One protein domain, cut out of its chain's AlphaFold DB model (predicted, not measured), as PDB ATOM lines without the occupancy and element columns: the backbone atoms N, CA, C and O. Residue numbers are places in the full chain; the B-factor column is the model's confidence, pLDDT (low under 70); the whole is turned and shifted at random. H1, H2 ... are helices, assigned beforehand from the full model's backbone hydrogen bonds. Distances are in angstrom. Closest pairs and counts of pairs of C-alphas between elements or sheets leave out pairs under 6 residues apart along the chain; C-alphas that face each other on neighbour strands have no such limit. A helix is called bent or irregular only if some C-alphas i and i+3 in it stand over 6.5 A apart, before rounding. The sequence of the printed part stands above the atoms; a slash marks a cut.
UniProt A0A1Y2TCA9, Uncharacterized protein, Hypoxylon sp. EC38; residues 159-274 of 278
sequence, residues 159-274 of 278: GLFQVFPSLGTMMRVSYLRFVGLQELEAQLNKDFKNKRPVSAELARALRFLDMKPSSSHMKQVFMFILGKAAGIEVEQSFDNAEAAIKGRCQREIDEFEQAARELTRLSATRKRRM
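What this domain is: This is residues 159 to 274 of the 278 residues of an uncharacterized protein of Hypoxylon sp. EC38 (UniProt A0A1Y2TCA9). Helices H3, H4 and H6a pack round the middle helix H5, mostly crossed, while the bent helix H6 makes an L: its short arm H6a packs on H5, and its long arm H6b packs on H4 and runs out until residues 268 to 274 stick out as a free tip. The two short helices H1 and H2 lie on the other side from H6a, H1 packing on H4 and H2 on H3, and residues 171 to 178, of which 171 to 172 belong to H2, stick out free. You will find 116 printed residues with six named helices, H1 to H6 in chain order, and no named strand; the class is all helix. The whole is compact, with a radius of gyration of the C-alphas of 15.4 A and spans of 50 by 34 by 23 A.

Where its parts are: Find C-alpha 160 at (130.316, 137.410, 70.463), where H1, residues 160 to 163, begins. Next come H2, residues 165 to 172, and H3, residues 181 to 194, 20.0 A long. H4 takes residues 199 to 208, 14.3 A, and H5 residues 216 to 229, 19.7 A, beginning at C-alpha 216 at (147.867, 131.834, 74.409). H6, residues 238 to 272, was assigned as one helix by its hydrogen bonds but is bent, C-alphas 248 and 251 being 8.6 A apart. Its arm H6a, residues 238 to 248, 15.9 A, is irregular, with C-alphas 239 and 242 7.4 A apart; H6b, residues 251 to 272, runs 32.4 A to C-alpha 272 at (138.286, 109.412, 72.818).

How they stand to each other: Start at H1, which touches H4, the closest C-alphas being those of Leu 160 and Ala 205, 5.5 A apart. H2 touches H3 at a steep tilt of 45 degrees, opposite ways, closest at Ser 166 and Gln 187, C-alphas 5.7 A apart. H3 touches H5, with residues 228 to 229 of H5 alone, about perpendicular at 88 degrees; the C-alphas of Asn 189 and Ala 229 come within 4.5 A. H4 touches H6b at a steep tilt of 40 degrees, the same way, closest at the C-alphas of Ser 199 and Phe 256, 4.7 A. H5 touches H6a with its residues 223 to 227 alone, closest at the C-alphas of Gly 227 and Ile 245, 5.6 A. The arms H6a and H6b are about perpendicular, at 79 degrees. Among the pairs that stay apart are H2 and H5, and H3 and H6b. In H3, H4, H5 and H6b every O i to N i+4 pair is within hydrogen-bond range, against 5 of 7 in H6a and 1 of 4 in H2, where 4 of 5 O i to N i+3 pairs are; H1 is too short for an O i to N i+4 pair.

The domain as a whole: Look for the two C-alphas farthest apart at Tyr 175 and Arg 272, 50.4 A. The printed part has no cut and no long link between its helices. The mean pLDDT of the printed part is 82.9; it is under 70 at residues 169 to 180, 196 to 197 and 270 to 274.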
ATOM      1  N   GLY A 159     127.948 134.233  68.941       88.00
ATOM      2  CA  GLY A 159     127.555 134.699  70.271       88.00
ATOM      3  C   GLY A 159     128.448 135.819  70.817       88.00
ATOM      4  O   GLY A 159     128.150 136.348  71.883       88.00
ATOM      5  N   LEU A 160     129.477 136.263  70.080       87.94
ATOM      6  CA  LEU A 160     130.316 137.410  70.463       87.94
ATOM      7  C   LEU A 160     129.469 138.661  70.767       87.94
ATOM      8  O   LEU A 160     129.696 139.348  71.760       87.94
ATOM      9  N   PHE A 161     128.430 138.902  69.963       86.12
ATOM     10  CA  PHE A 161     127.508 140.031  70.129       86.12
ATOM     11  C   PHE A 161     126.483 139.846  71.255       86.12
ATOM     12  O   PHE A 161     125.770 140.782  71.592       86.12
ATOM     13  N   GLN A 162     126.369 138.654  71.841       83.38
ATOM     14  CA  GLN A 162     125.539 138.450  73.035       83.38
ATOM     15  C   GLN A 162     126.288 138.893  74.296       83.38
ATOM     16  O   GLN A 162     125.673 139.410  75.230       83.38
ATOM     17  N   VAL A 163     127.616 138.727  74.287       80.50
ATOM     18  CA  VAL A 163     128.513 139.163  75.363       80.50
ATOM     19  C   VAL A 163     128.746 140.671  75.291       80.50
ATOM     20  O   VAL A 163     128.665 141.346  76.313       80.50
ATOM     21  N   PHE A 164     128.978 141.194  74.083       80.38
ATOM     22  CA  PHE A 164     129.152 142.625  73.816       80.38
ATOM     23  C   PHE A 164     128.175 143.097  72.728       80.38
ATOM     24  O   PHE A 164     128.540 143.140  71.547       80.38
ATOM     25  N   PRO A 165     126.924 143.432  73.098       81.94
ATOM     26  CA  PRO A 165     125.894 143.899  72.167       81.94
ATOM     27  C   PRO A 165     126.317 145.068  71.281       81.94
ATOM     28  O   PRO A 165     125.918 145.121  70.118       81.94
ATOM     29  N   SER A 166     127.167 145.961  71.785       79.00
ATOM     30  CA  SER A 166     127.667 147.123  71.052       79.00
ATOM     31  C   SER A 166     128.454 146.743  69.800       79.00
ATOM     32  O   SER A 166     128.315 147.417  68.783       79.00
ATOM     33  N   LEU A 167     129.168 145.607  69.805       75.25
ATOM     34  CA  LEU A 167     129.803 145.062  68.594       75.25
ATOM     35  C   LEU A 167     128.765 144.691  67.517       75.25
ATOM     36  O   LEU A 167     129.043 144.778  66.324       75.25
ATOM     37  N   GLY A 168     127.559 144.283  67.926       71.00
ATOM     38  CA  GLY A 168     126.446 143.959  67.031       71.00
ATOM     39  C   GLY A 168     125.653 145.185  66.568       71.00
ATOM     40  O   GLY A 168     125.139 145.195  65.445       71.00
ATOM     41  N   THR A 169     125.575 146.244  67.383       68.00
ATOM     42  CA  THR A 169     124.934 147.525  67.021       68.00
ATOM     43  C   THR A 169     125.577 148.136  65.776       68.00
ATOM     44  O   THR A 169     124.868 148.660  64.915       68.00
ATOM     45  N   MET A 170     126.889 147.944  65.611       65.19
ATOM     46  CA  MET A 170     127.659 148.339  64.427       65.19
ATOM     47  C   MET A 170     127.046 147.857  63.103       65.19
ATOM     48  O   MET A 170     127.060 148.567  62.102       65.19
ATOM     49  N   MET A 171     126.441 146.664  63.087       60.62
ATOM     50  CA  MET A 171     125.840 146.100  61.874       60.62
ATOM     51  C   MET A 171     124.529 146.782  61.468       60.62
ATOM     52  O   MET A 171     124.130 146.719  60.297       60.62
ATOM     53  N   ARG A 172     123.814 147.384  62.426       56.06
ATOM     54  CA  ARG A 172     122.441 147.876  62.233       56.06
ATOM     55  C   ARG A 172     122.384 149.277  61.651       56.06
ATOM     56  O   ARG A 172     121.371 149.616  61.046       56.06
ATOM     57  N   VAL A 173     123.453 150.057  61.764       53.78
ATOM     58  CA  VAL A 173     123.410 151.460  61.365       53.78
ATOM     59  C   VAL A 173     124.045 151.661  59.991       53.78
ATOM     60  O   VAL A 173     125.250 151.549  59.803       53.78
ATOM     61  N   SER A 174     123.200 151.901  58.988       43.75
ATOM     62  CA  SER A 174     123.559 151.963  57.563       43.75
ATOM     63  C   SER A 174     124.315 153.228  57.144       43.75
ATOM     64  O   SER A 174     124.955 153.215  56.098       43.75
ATOM     65  N   TYR A 175     124.271 154.297  57.942       46.53
ATOM     66  CA  TYR A 175     124.905 155.588  57.639       46.53
ATOM     67  C   TYR A 175     126.284 155.776  58.295       46.53
ATOM     68  O   TYR A 175     126.956 156.776  58.064       46.53
ATOM     69  N   LEU A 176     126.747 154.805  59.084       45.84
ATOM     70  CA  LEU A 176     127.966 154.927  59.879       45.84
ATOM     71  C   LEU A 176     129.196 154.372  59.148       45.84
ATOM     72  O   LEU A 176     129.904 153.509  59.656       45.84
ATOM     73  N   ARG A 177     129.531 154.963  57.992       48.16
ATOM     74  CA  ARG A 177     130.936 154.966  57.526       48.16
ATOM     75  C   ARG A 177     131.866 155.720  58.503       48.16
ATOM     76  O   ARG A 177     133.074 155.696  58.312       48.16
ATOM     77  N   PHE A 178     131.292 156.347  59.540       46.34
ATOM     78  CA  PHE A 178     131.929 157.270  60.478       46.34
ATOM     79  C   PHE A 178     131.638 156.989  61.968       46.34
ATOM     80  O   PHE A 178     131.820 157.899  62.771       46.34
ATOM     81  N   VAL A 179     131.208 155.783  62.385       52.44
ATOM     82  CA  VAL A 179     131.391 155.442  63.819       52.44
ATOM     83  C   VAL A 179     132.882 155.390  64.042       52.44
ATOM     84  O   VAL A 179     133.553 154.449  63.617       52.44
ATOM     85  N   GLY A 180     133.405 156.440  64.663       64.38
ATOM     86  CA  GLY A 180     134.782 156.455  65.102       64.38
ATOM     87  C   GLY A 180     134.997 155.264  66.025       64.38
ATOM     88  O   GLY A 180     134.149 154.950  66.860       64.38
ATOM     89  N   LEU A 181     136.147 154.608  65.895       72.81
ATOM     90  CA  LEU A 181     136.570 153.539  66.801       72.81
ATOM     91  C   LEU A 181     136.385 153.938  68.286       72.81
ATOM     92  O   LEU A 181     136.003 153.108  69.100       72.81
ATOM     93  N   GLN A 182     136.549 155.224  68.606       76.56
ATOM     94  CA  GLN A 182     136.302 155.803  69.930       76.56
ATOM     95  C   GLN A 182     134.857 155.635  70.427       76.56
ATOM     96  O   GLN A 182     134.632 155.332  71.597       76.56
ATOM     97  N   GLU A 183     133.859 155.810  69.560       78.25
ATOM     98  CA  GLU A 183     132.458 155.619  69.941       78.25
ATOM     99  C   GLU A 183     132.171 154.134  70.196       78.25
ATOM    100  O   GLU A 183     131.487 153.796  71.163       78.25
ATOM    101  N   LEU A 184     132.759 153.235  69.401       78.50
ATOM    102  CA  LEU A 184     132.678 151.797  69.653       78.50
ATOM    103  C   LEU A 184     133.300 151.419  71.003       78.50
ATOM    104  O   LEU A 184     132.709 150.654  71.762       78.50
ATOM    105  N   GLU A 185     134.477 151.958  71.314       81.12
ATOM    106  CA  GLU A 185     135.151 151.741  72.596       81.12
ATOM    107  C   GLU A 185     134.305 152.259  73.770       81.12
ATOM    108  O   GLU A 185     134.140 151.559  74.774       81.12
ATOM    109  N   ALA A 186     133.676 153.430  73.629       83.44
ATOM    110  CA  ALA A 186     132.764 153.972  74.633       83.44
ATOM    111  C   ALA A 186     131.520 153.086  74.835       83.44
ATOM    112  O   ALA A 186     131.096 152.849  75.971       83.44
ATOM    113  N   GLN A 187     130.945 152.559  73.752       83.94
ATOM    114  CA  GLN A 187     129.801 151.648  73.816       83.94
ATOM    115  C   GLN A 187     130.183 150.294  74.443       83.94
ATOM    116  O   GLN A 187     129.470 149.801  75.318       83.94
ATOM    117  N   LEU A 188     131.352 149.738  74.108       85.25
ATOM    118  CA  LEU A 188     131.907 148.547  74.768       85.25
ATOM    119  C   LEU A 188     132.106 148.757  76.270       85.25
ATOM    120  O   LEU A 188     131.788 147.876  77.072       85.25
ATOM    121  N   ASN A 189     132.592 149.933  76.666       87.50
ATOM    122  CA  ASN A 189     132.735 150.281  78.074       87.50
ATOM    123  C   ASN A 189     131.389 150.367  78.798       87.50
ATOM    124  O   ASN A 189     131.264 149.944  79.950       87.50
ATOM    125  N   LYS A 190     130.364 150.879  78.116       85.69
ATOM    126  CA  LYS A 190     128.996 150.905  78.630       85.69
ATOM    127  C   LYS A 190     128.427 149.494  78.793       85.69
ATOM    128  O   LYS A 190     127.848 149.216  79.843       85.69
ATOM    129  N   ASP A 191     128.625 148.604  77.819       83.38
ATOM    130  CA  ASP A 191     128.223 147.195  77.934       83.38
ATOM    131  C   ASP A 191     128.865 146.547  79.159       83.38
ATOM    132  O   ASP A 191     128.161 145.979  79.990       83.38
ATOM    133  N   PHE A 192     130.178 146.729  79.319       85.06
ATOM    134  CA  PHE A 192     130.946 146.194  80.440       85.06
ATOM    135  C   PHE A 192     130.420 146.646  81.807       85.06
ATOM    136  O   PHE A 192     130.325 145.845  82.739       85.06
ATOM    137  N   LYS A 193     130.057 147.930  81.926       83.12
ATOM    138  CA  LYS A 193     129.501 148.517  83.153       83.12
ATOM    139  C   LYS A 193     128.081 148.030  83.448       83.12
ATOM    140  O   LYS A 193     127.760 147.780  84.606       83.12
ATOM    141  N   ASN A 194     127.242 147.900  82.420       79.75
ATOM    142  CA  ASN A 194     125.827 147.555  82.577       79.75
ATOM    143  C   ASN A 194     125.597 146.059  82.796       79.75
ATOM    144  O   ASN A 194     124.659 145.661  83.484       79.75
ATOM    145  N   LYS A 195     126.439 145.223  82.192       70.19
ATOM    146  CA  LYS A 195     126.379 143.773  82.300       70.19
ATOM    147  C   LYS A 195     127.812 143.273  82.236       70.19
ATOM    148  O   LYS A 195     128.418 143.276  81.170       70.19
ATOM    149  N   ARG A 196     128.365 142.842  83.376       64.56
ATOM    150  CA  ARG A 196     129.703 142.239  83.363       64.56
ATOM    151  C   ARG A 196     129.697 141.092  82.341       64.56
ATOM    152  O   ARG A 196     128.800 140.245  82.417       64.56
ATOM    153  N   PRO A 197     130.616 141.092  81.360       63.41
ATOM    154  CA  PRO A 197     130.602 140.112  80.288       63.41
ATOM    155  C   PRO A 197     130.738 138.721  80.897       63.41
ATOM    156  O   PRO A 197     131.569 138.499  81.775       63.41
ATOM    157  N   VAL A 198     129.912 137.778  80.447       77.56
ATOM    158  CA  VAL A 198     129.991 136.397  80.919       77.56
ATOM    159  C   VAL A 198     131.235 135.781  80.282       77.56
ATOM    160  O   VAL A 198     131.205 135.313  79.145       77.56
ATOM    161  N   SER A 199     132.355 135.805  81.000       89.62
ATOM    162  CA  SER A 199     133.675 135.333  80.559       89.62
ATOM    163  C   SER A 199     133.617 133.940  79.903       89.62
ATOM    164  O   SER A 199     134.279 133.669  78.898       89.62
ATOM    165  N   ALA A 200     132.739 133.067  80.409       90.38
ATOM    166  CA  ALA A 200     132.483 131.741  79.854       90.38
ATOM    167  C   ALA A 200     131.785 131.749  78.479       90.38
ATOM    168  O   ALA A 200     132.082 130.905  77.633       90.38
ATOM    169  N   GLU A 201     130.862 132.680  78.231       90.81
ATOM    170  CA  GLU A 201     130.217 132.848  76.923       90.81
ATOM    171  C   GLU A 201     131.222 133.347  75.890       90.81
ATOM    172  O   GLU A 201     131.261 132.819  74.779       90.81
ATOM    173  N   LEU A 202     132.110 134.269  76.276       92.06
ATOM    174  CA  LEU A 202     133.186 134.719  75.398       92.06
ATOM    175  C   LEU A 202     134.146 133.574  75.058       92.06
ATOM    176  O   LEU A 202     134.498 133.394  73.895       92.06
ATOM    177  N   ALA A 203     134.499 132.726  76.030       94.50
ATOM    178  CA  ALA A 203     135.295 131.529  75.761       94.50
ATOM    179  C   ALA A 203     134.611 130.584  74.751       94.50
ATOM    180  O   ALA A 203     135.262 130.043  73.853       94.50
ATOM    181  N   ARG A 204     133.288 130.398  74.854       94.19
ATOM    182  CA  ARG A 204     132.513 129.599  73.889       94.19
ATOM    183  C   ARG A 204     132.474 130.254  72.510       94.19
ATOM    184  O   ARG A 204     132.647 129.539  71.525       94.19
ATOM    185  N   ALA A 205     132.303 131.573  72.441       94.50
ATOM    186  CA  ALA A 205     132.290 132.324  71.189       94.50
ATOM    187  C   ALA A 205     133.640 132.243  70.464       94.50
ATOM    188  O   ALA A 205     133.687 131.896  69.287       94.50
ATOM    189  N   LEU A 206     134.752 132.451  71.174       95.44
ATOM    190  CA  LEU A 206     136.096 132.330  70.599       95.44
ATOM    191  C   LEU A 206     136.397 130.899  70.140       95.44
ATOM    192  O   LEU A 206     136.944 130.696  69.058       95.44
ATOM    193  N   ARG A 207     135.964 129.887  70.903       95.12
ATOM    194  CA  ARG A 207     136.029 128.489  70.456       95.12
ATOM    195  C   ARG A 207     135.194 128.249  69.196       95.12
ATOM    196  O   ARG A 207     135.617 127.491  68.327       95.12
ATOM    197  N   PHE A 208     134.002 128.838  69.107       94.81
ATOM    198  CA  PHE A 208     133.160 128.756  67.912       94.81
ATOM    199  C   PHE A 208     133.824 129.428  66.705       94.81
ATOM    200  O   PHE A 208     133.578 129.020  65.576       94.81
ATOM    201  N   LEU A 209     134.702 130.402  66.931       95.19
ATOM    202  CA  LEU A 209     135.564 131.027  65.928       95.19
ATOM    203  C   LEU A 209     136.891 130.266  65.724       95.19
ATOM    204  O   LEU A 209     137.914 130.848  65.368       95.19
ATOM    205  N   ASP A 210     136.870 128.955  65.973       94.38
ATOM    206  CA  ASP A 210     137.977 128.004  65.813       94.38
ATOM    207  C   ASP A 210     139.246 128.318  66.616       94.38
ATOM    208  O   ASP A 210     140.294 127.708  66.393       94.38
ATOM    209  N   MET A 211     139.178 129.207  67.610       94.94
ATOM    210  CA  MET A 211     140.307 129.387  68.511       94.94
ATOM    211  C   MET A 211     140.453 128.177  69.435       94.94
ATOM    212  O   MET A 211     139.486 127.668  70.013       94.94
ATOM    213  N   LYS A 212     141.691 127.717  69.622       92.94
ATOM    214  CA  LYS A 212     141.997 126.622  70.545       92.94
ATOM    215  C   LYS A 212     141.876 127.127  71.996       92.94
ATOM    216  O   LYS A 212     142.662 127.998  72.369       92.94
ATOM    217  N   PRO A 213     141.002 126.547  72.846       90.00
ATOM    218  CA  PRO A 213     140.783 127.038  74.212       90.00
ATOM    219  C   PRO A 213     142.033 127.096  75.090       90.00
ATOM    220  O   PRO A 213     142.186 128.009  75.886       90.00
ATOM    221  N   SER A 214     142.968 126.165  74.912       84.81
ATOM    222  CA  SER A 214     144.225 126.138  75.665       84.81
ATOM    223  C   SER A 214     145.347 126.984  75.042       84.81
ATOM    224  O   SER A 214     146.505 126.780  75.395       84.81
ATOM    225  N   SER A 215     145.062 127.819  74.037       90.38
ATOM    226  CA  SER A 215     146.089 128.625  73.364       90.38
ATOM    227  C   SER A 215     146.278 129.982  74.034       90.38
ATOM    228  O   SER A 215     145.313 130.617  74.462       90.38
ATOM    229  N   SER A 216     147.527 130.453  74.050       91.38
ATOM    230  CA  SER A 216     147.867 131.834  74.409       91.38
ATOM    231  C   SER A 216     147.126 132.837  73.524       91.38
ATOM    232  O   SER A 216     146.617 133.824  74.038       91.38
ATOM    233  N   HIS A 217     146.972 132.543  72.229       93.88
ATOM    234  CA  HIS A 217     146.246 133.387  71.279       93.88
ATOM    235  C   HIS A 217     144.792 133.638  71.691       93.88
ATOM    236  O   HIS A 217     144.334 134.776  71.688       93.88
ATOM    237  N   MET A 218     144.067 132.592  72.107       95.06
ATOM    238  CA  MET A 218     142.689 132.747  72.580       95.06
ATOM    239  C   MET A 218     142.608 133.625  73.830       95.06
ATOM    240  O   MET A 218     141.724 134.476  73.930       95.06
ATOM    241  N   LYS A 219     143.551 133.456  74.763       94.56
ATOM    242  CA  LYS A 219     143.645 134.315  75.944       94.56
ATOM    243  C   LYS A 219     144.022 135.754  75.570       94.56
ATOM    244  O   LYS A 219     143.468 136.672  76.158       94.56
ATOM    245  N   GLN A 220     144.892 135.972  74.584       94.81
ATOM    246  CA  GLN A 220     145.282 137.311  74.140       94.81
ATOM    247  C   GLN A 220     144.095 138.065  73.531       94.81
ATOM    248  O   GLN A 220     143.841 139.202  73.914       94.81
ATOM    249  N   VAL A 221     143.315 137.411  72.662       95.06
ATOM    250  CA  VAL A 221     142.078 137.979  72.099       95.06
ATOM    251  C   VAL A 221     141.073 138.322  73.200       95.06
ATOM    252  O   VAL A 221     140.507 139.412  73.203       95.06
ATOM    253  N   PHE A 222     140.876 137.421  74.166       94.25
ATOM    254  CA  PHE A 222     140.023 137.688  75.324       94.25
ATOM    255  C   PHE A 222     140.498 138.910  76.122       94.25
ATOM    256  O   PHE A 222     139.713 139.824  76.365       94.25
ATOM    257  N   MET A 223     141.782 138.941  76.487       94.00
ATOM    258  CA  MET A 223     142.389 140.028  77.257       94.00
ATOM    259  C   MET A 223     142.296 141.358  76.511       94.00
ATOM    260  O   MET A 223     142.027 142.381  77.128       94.00
ATOM    261  N   PHE A 224     142.474 141.348  75.189       93.81
ATOM    262  CA  PHE A 224     142.332 142.530  74.350       93.81
ATOM    263  C   PHE A 224     140.910 143.103  74.434       93.81
ATOM    264  O   PHE A 224     140.733 144.279  74.747       93.81
ATOM    265  N   ILE A 225     139.888 142.265  74.210       91.69
ATOM    266  CA  ILE A 225     138.479 142.686  74.261       91.69
ATOM    267  C   ILE A 225     138.127 143.188  75.666       91.69
ATOM    268  O   ILE A 225     137.511 144.242  75.808       91.69
ATOM    269  N   LEU A 226     138.548 142.458  76.703       91.75
ATOM    270  CA  LEU A 226     138.326 142.824  78.099       91.75
ATOM    271  C   LEU A 226     138.990 144.160  78.454       91.75
ATOM    272  O   LEU A 226     138.360 145.001  79.084       91.75
ATOM    273  N   GLY A 227     140.235 144.376  78.022       91.75
ATOM    274  CA  GLY A 227     140.958 145.625  78.242       91.75
ATOM    275  C   GLY A 227     140.266 146.812  77.586       91.75
ATOM    276  O   GLY A 227     140.014 147.814  78.253       91.75
ATOM    277  N   LYS A 228     139.853 146.669  76.322       89.06
ATOM    278  CA  LYS A 228     139.072 147.695  75.621       89.06
ATOM    279  C   LYS A 228     137.752 147.999  76.316       89.06
ATOM    280  O   LYS A 228     137.436 149.157  76.569       89.06
ATOM    281  N   ALA A 229     137.024 146.962  76.714       88.88
ATOM    282  CA  ALA A 229     135.795 147.091  77.484       88.88
ATOM    283  C   ALA A 229     136.032 147.776  78.850       88.88
ATOM    284  O   ALA A 229     135.221 148.581  79.299       88.88
ATOM    285  N   ALA A 230     137.178 147.550  79.489       89.06
ATOM    286  CA  ALA A 230     137.576 148.213  80.731       89.06
ATOM    287  C   ALA A 230     138.131 149.644  80.540       89.06
ATOM    288  O   ALA A 230     138.493 150.289  81.530       89.06
ATOM    289  N   GLY A 231     138.191 150.154  79.302       87.75
ATOM    290  CA  GLY A 231     138.730 151.479  78.975       87.75
ATOM    291  C   GLY A 231     140.257 151.559  79.050       87.75
ATOM    292  O   GLY A 231     140.796 152.584  79.458       87.75
ATOM    293  N   ILE A 232     140.954 150.462  78.743       88.88
ATOM    294  CA  ILE A 232     142.419 150.386  78.686       88.88
ATOM    295  C   ILE A 232     142.862 150.466  77.220       88.88
ATOM    296  O   ILE A 232     142.367 149.722  76.370       88.88
ATOM    297  N   GLU A 233     143.833 151.331  76.929       84.69
ATOM    298  CA  GLU A 233     144.457 151.468  75.607       84.69
ATOM    299  C   GLU A 233     145.501 150.364  75.376       84.69
ATOM    300  O   GLU A 233     146.704 150.553  75.545       84.69
ATOM    301  N   VAL A 234     145.021 149.169  75.030       82.06
ATOM    302  CA  VAL A 234     145.849 147.953  74.939       82.06
ATOM    303  C   VAL A 234     147.007 148.101  73.940       82.06
ATOM    304  O   VAL A 234     148.134 147.745  74.268       82.06
ATOM    305  N   GLU A 235     146.758 148.652  72.753       78.44
ATOM    306  CA  GLU A 235     147.726 148.739  71.642       78.44
ATOM    307  C   GLU A 235     148.750 149.856  71.807       78.44
ATOM    308  O   GLU A 235     149.815 149.819  71.190       78.44
ATOM    309  N   GLN A 236     148.434 150.851  72.636       75.69
ATOM    310  CA  GLN A 236     149.354 151.938  72.959       75.69
ATOM    311  C   GLN A 236     150.301 151.562  74.104       75.69
ATOM    312  O   GLN A 236     151.319 152.217  74.307       75.69
ATOM    313  N   SER A 237     149.985 150.504  74.860       76.38
ATOM    314  CA  SER A 237     150.730 150.126  76.059       76.38
ATOM    315  C   SER A 237     150.852 148.612  76.207       76.38
ATOM    316  O   SER A 237     150.605 148.073  77.285       76.38
ATOM    317  N   PHE A 238     151.232 147.900  75.137       83.12
ATOM    318  CA  PHE A 238     151.303 146.436  75.173       83.12
ATOM    319  C   PHE A 238     152.107 145.918  76.366       83.12
ATOM    320  O   PHE A 238     151.629 145.015  77.049       83.12
ATOM    321  N   ASP A 239     153.248 146.537  76.682       83.25
ATOM    322  CA  ASP A 239     154.119 146.141  77.795       83.25
ATOM    323  C   ASP A 239     153.425 146.162  79.165       83.25
ATOM    324  O   ASP A 239     153.686 145.293  79.997       83.25
ATOM    325  N   ASN A 240     152.498 147.099  79.387       87.06
ATOM    326  CA  ASN A 240     151.811 147.273  80.672       87.06
ATOM    327  C   ASN A 240     150.347 146.812  80.649       87.06
ATOM    328  O   ASN A 240     149.725 146.677  81.707       87.06
ATOM    329  N   ALA A 241     149.785 146.555  79.465       89.50
ATOM    330  CA  ALA A 241     148.366 146.277  79.278       89.50
ATOM    331  C   ALA A 241     147.908 145.064  80.092       89.50
ATOM    332  O   ALA A 241     146.886 145.139  80.770       89.50
ATOM    333  N   GLU A 242     148.664 143.961  80.099       92.06
ATOM    334  CA  GLU A 242     148.280 142.777  80.877       92.06
ATOM    335  C   GLU A 242     148.216 143.062  82.380       92.06
ATOM    336  O   GLU A 242     147.265 142.636  83.034       92.06
ATOM    337  N   ALA A 243     149.193 143.788  82.929       92.06
ATOM    338  CA  ALA A 243     149.203 144.142  84.344       92.06
ATOM    339  C   ALA A 243     148.015 145.054  84.695       92.06
ATOM    340  O   ALA A 243     147.319 144.807  85.681       92.06
ATOM    341  N   ALA A 244     147.732 146.051  83.851       92.25
ATOM    342  CA  ALA A 244     146.590 146.945  84.021       92.25
ATOM    343  C   ALA A 244     145.246 146.195  83.965       92.25
ATOM    344  O   ALA A 244     144.364 146.442  84.790       92.25
ATOM    345  N   ILE A 245     145.100 145.249  83.028       93.56
ATOM    346  CA  ILE A 245     143.892 144.425  82.891       93.56
ATOM    347  C   ILE A 245     143.740 143.501  84.102       93.56
ATOM    348  O   ILE A 245     142.661 143.455  84.690       93.56
ATOM    349  N   LYS A 246     144.806 142.815  84.536       93.50
ATOM    350  CA  LYS A 246     144.782 141.967  85.743       93.50
ATOM    351  C   LYS A 246     144.377 142.757  86.983       93.50
ATOM    352  O   LYS A 246     143.499 142.322  87.719       93.50
ATOM    353  N   GLY A 247     144.935 143.954  87.168       92.81
ATOM    354  CA  GLY A 247     144.607 144.813  88.308       92.81
ATOM    355  C   GLY A 247     143.130 145.221  88.387       92.81
ATOM    356  O   GLY A 247     142.637 145.485  89.481       92.81
ATOM    357  N   ARG A 248     142.407 145.259  87.259       90.88
ATOM    358  CA  ARG A 248     140.994 145.686  87.203       90.88
ATOM    359  C   ARG A 248     139.994 144.549  87.007       90.88
ATOM    360  O   ARG A 248     138.842 144.689  87.411       90.88
ATOM    361  N   CYS A 249     140.404 143.459  86.365       92.00
ATOM    362  CA  CYS A 249     139.499 142.438  85.834       92.00
ATOM    363  C   CYS A 249     139.944 141.005  86.172       92.00
ATOM    364  O   CYS A 249     139.622 140.074  85.437       92.00
ATOM    365  N   GLN A 250     140.696 140.806  87.266       93.38
ATOM    366  CA  GLN A 250     141.224 139.486  87.649       93.38
ATOM    367  C   GLN A 250     140.140 138.403  87.710       93.38
ATOM    368  O   GLN A 250     140.335 137.300  87.210       93.38
ATOM    369  N   ARG A 251     138.970 138.734  88.262       92.75
ATOM    370  CA  ARG A 251     137.853 137.795  88.388       92.75
ATOM    371  C   ARG A 251     137.364 137.300  87.023       92.75
ATOM    372  O   ARG A 251     137.173 136.105  86.834       92.75
ATOM    373  N   GLU A 252     137.191 138.207  86.065       92.88
ATOM    374  CA  GLU A 252     136.776 137.879  84.698       92.88
ATOM    375  C   GLU A 252     137.834 137.018  83.985       92.88
ATOM    376  O   GLU A 252     137.499 136.097  83.236       92.88
ATOM    377  N   ILE A 253     139.121 137.267  84.253       94.06
ATOM    378  CA  ILE A 253     140.224 136.439  83.745       94.06
ATOM    379  C   ILE A 253     140.133 135.014  84.301       94.06
ATOM    380  O   ILE A 253     140.198 134.057  83.528       94.06
ATOM    381  N   ASP A 254     139.949 134.859  85.611       94.25
ATOM    382  CA  ASP A 254     139.886 133.545  86.262       94.25
ATOM    383  C   ASP A 254     138.698 132.714  85.743       94.25
ATOM    384  O   ASP A 254     138.847 131.530  85.416       94.25
ATOM    385  N   GLU A 255     137.531 133.351  85.592       94.44
ATOM    386  CA  GLU A 255     136.329 132.743  85.012       94.44
ATOM    387  C   GLU A 255     136.557 132.292  83.561       94.44
ATOM    388  O   GLU A 255     136.172 131.183  83.173       94.44
ATOM    389  N   PHE A 256     137.200 133.136  82.745       95.12
ATOM    390  CA  PHE A 256     137.537 132.795  81.365       95.12
ATOM    391  C   PHE A 256     138.475 131.590  81.300       95.12
ATOM    392  O   PHE A 256     138.237 130.652  80.533       95.12
ATOM    393  N   GLU A 257     139.533 131.586  82.109       94.38
ATOM    394  CA  GLU A 257     140.490 130.485  82.132       94.38
ATOM    395  C   GLU A 257     139.847 129.175  82.592       94.38
ATOM    396  O   GLU A 257     140.137 128.112  82.031       94.38
ATOM    397  N   GLN A 258     138.952 129.227  83.581       94.69
ATOM    398  CA  GLN A 258     138.179 128.063  83.995       94.69
ATOM    399  C   GLN A 258     137.336 127.523  82.833       94.69
ATOM    400  O   GLN A 258     137.444 126.337  82.502       94.69
ATOM    401  N   ALA A 259     136.572 128.385  82.161       94.75
ATOM    402  CA  ALA A 259     135.755 127.987  81.019       94.75
ATOM    403  C   ALA A 259     136.607 127.409  79.873       94.75
ATOM    404  O   ALA A 259     136.263 126.384  79.280       94.75
ATOM    405  N   ALA A 260     137.763 128.007  79.581       94.00
ATOM    406  CA  ALA A 260     138.694 127.518  78.568       94.00
ATOM    407  C   ALA A 260     139.260 126.122  78.908       94.00
ATOM    408  O   ALA A 260     139.354 125.245  78.033       94.00
ATOM    409  N   ARG A 261     139.578 125.868  80.187       93.38
ATOM    410  CA  ARG A 261     139.996 124.543  80.682       93.38
ATOM    411  C   ARG A 261     138.883 123.506  80.517       93.38
ATOM    412  O   ARG A 261     139.141 122.410  80.011       93.38
ATOM    413  N   GLU A 262     137.649 123.845  80.877       93.75
ATOM    414  CA  GLU A 262     136.482 122.967  80.708       93.75
ATOM    415  C   GLU A 262     136.235 122.624  79.232       93.75
ATOM    416  O   GLU A 262     136.101 121.452  78.867       93.75
ATOM    417  N   LEU A 263     136.278 123.624  78.348       93.44
ATOM    418  CA  LEU A 263     136.144 123.433  76.904       93.44
ATOM    419  C   LEU A 263     137.240 122.518  76.337       93.44
ATOM    420  O   LEU A 263     136.961 121.681  75.468       93.44
ATOM    421  N   THR A 264     138.470 122.634  76.839       91.31
ATOM    422  CA  THR A 264     139.586 121.751  76.463       91.31
ATOM    423  C   THR A 264     139.302 120.304  76.867       91.31
ATOM    424  O   THR A 264     139.393 119.405  76.024       91.31
ATOM    425  N   ARG A 265     138.877 120.073  78.118       90.19
ATOM    426  CA  ARG A 265     138.524 118.737  78.631       90.19
ATOM    427  C   ARG A 265     137.424 118.081  77.796       90.19
ATOM    428  O   ARG A 265     137.599 116.955  77.338       90.19
ATOM    429  N   LEU A 266     136.341 118.805  77.507       87.25
ATOM    430  CA  LEU A 266     135.232 118.304  76.683       87.25
ATOM    431  C   LEU A 266     135.686 117.882  75.276       87.25
ATOM    432  O   LEU A 266     135.218 116.881  74.733       87.25
ATOM    433  N   SER A 267     136.631 118.621  74.690       81.38
ATOM    434  CA  SER A 267     137.189 118.315  73.366       81.38
ATOM    435  C   SER A 267     138.024 117.033  73.369       81.38
ATOM    436  O   SER A 267     137.969 116.262  72.411       81.38
ATOM    437  N   ALA A 268     138.764 116.777  74.452       77.25
ATOM    438  CA  ALA A 268     139.549 115.556  74.621       77.25
ATOM    439  C   ALA A 268     138.655 114.317  74.801       77.25
ATOM    440  O   ALA A 268     138.892 113.283  74.174       77.25
ATOM    441  N   THR A 269     137.579 114.428  75.587       72.56
ATOM    442  CA  THR A 269     136.629 113.326  75.815       72.56
ATOM    443  C   THR A 269     135.889 112.933  74.535       72.56
ATOM    444  O   THR A 269     135.690 111.748  74.276       72.56
ATOM    445  N   ARG A 270     135.528 113.908  73.689       68.50
ATOM    446  CA  ARG A 270     134.846 113.651  72.409       68.50
ATOM    447  C   ARG A 270     135.748 112.934  71.397       68.50
ATOM    448  O   ARG A 270     135.272 112.040  70.709       68.50
ATOM    449  N   LYS A 271     137.050 113.254  71.364       65.81
ATOM    450  CA  LYS A 271     138.041 112.532  70.540       65.81
ATOM    451  C   LYS A 271     138.231 111.076  70.979       65.81
ATOM    452  O   LYS A 271     138.386 110.218  70.125       65.81
ATOM    453  N   ARG A 272     138.169 110.785  72.285       59.59
ATOM    454  CA  ARG A 272     138.286 109.412  72.818       59.59
ATOM    455  C   ARG A 272     137.066 108.523  72.542       59.59
ATOM    456  O   ARG A 272     137.186 107.310  72.610       59.59
ATOM    457  N   ARG A 273     135.902 109.115  72.253       56.19
ATOM    458  CA  ARG A 273     134.644 108.388  71.993       56.19
ATOM    459  C   ARG A 273     134.381 108.092  70.513       56.19
ATOM    460  O   ARG A 273     133.392 107.433  70.220       56.19
ATOM    461  N   MET A 274     135.219 108.565  69.587       42.47
ATOM    462  CA  MET A 274     135.099 108.193  68.175       42.47
ATOM    463  C   MET A 274     135.988 106.973  67.905       42.47
ATOM    464  O   MET A 274     137.206 107.098  68.039       42.47
TER     465      MET A 274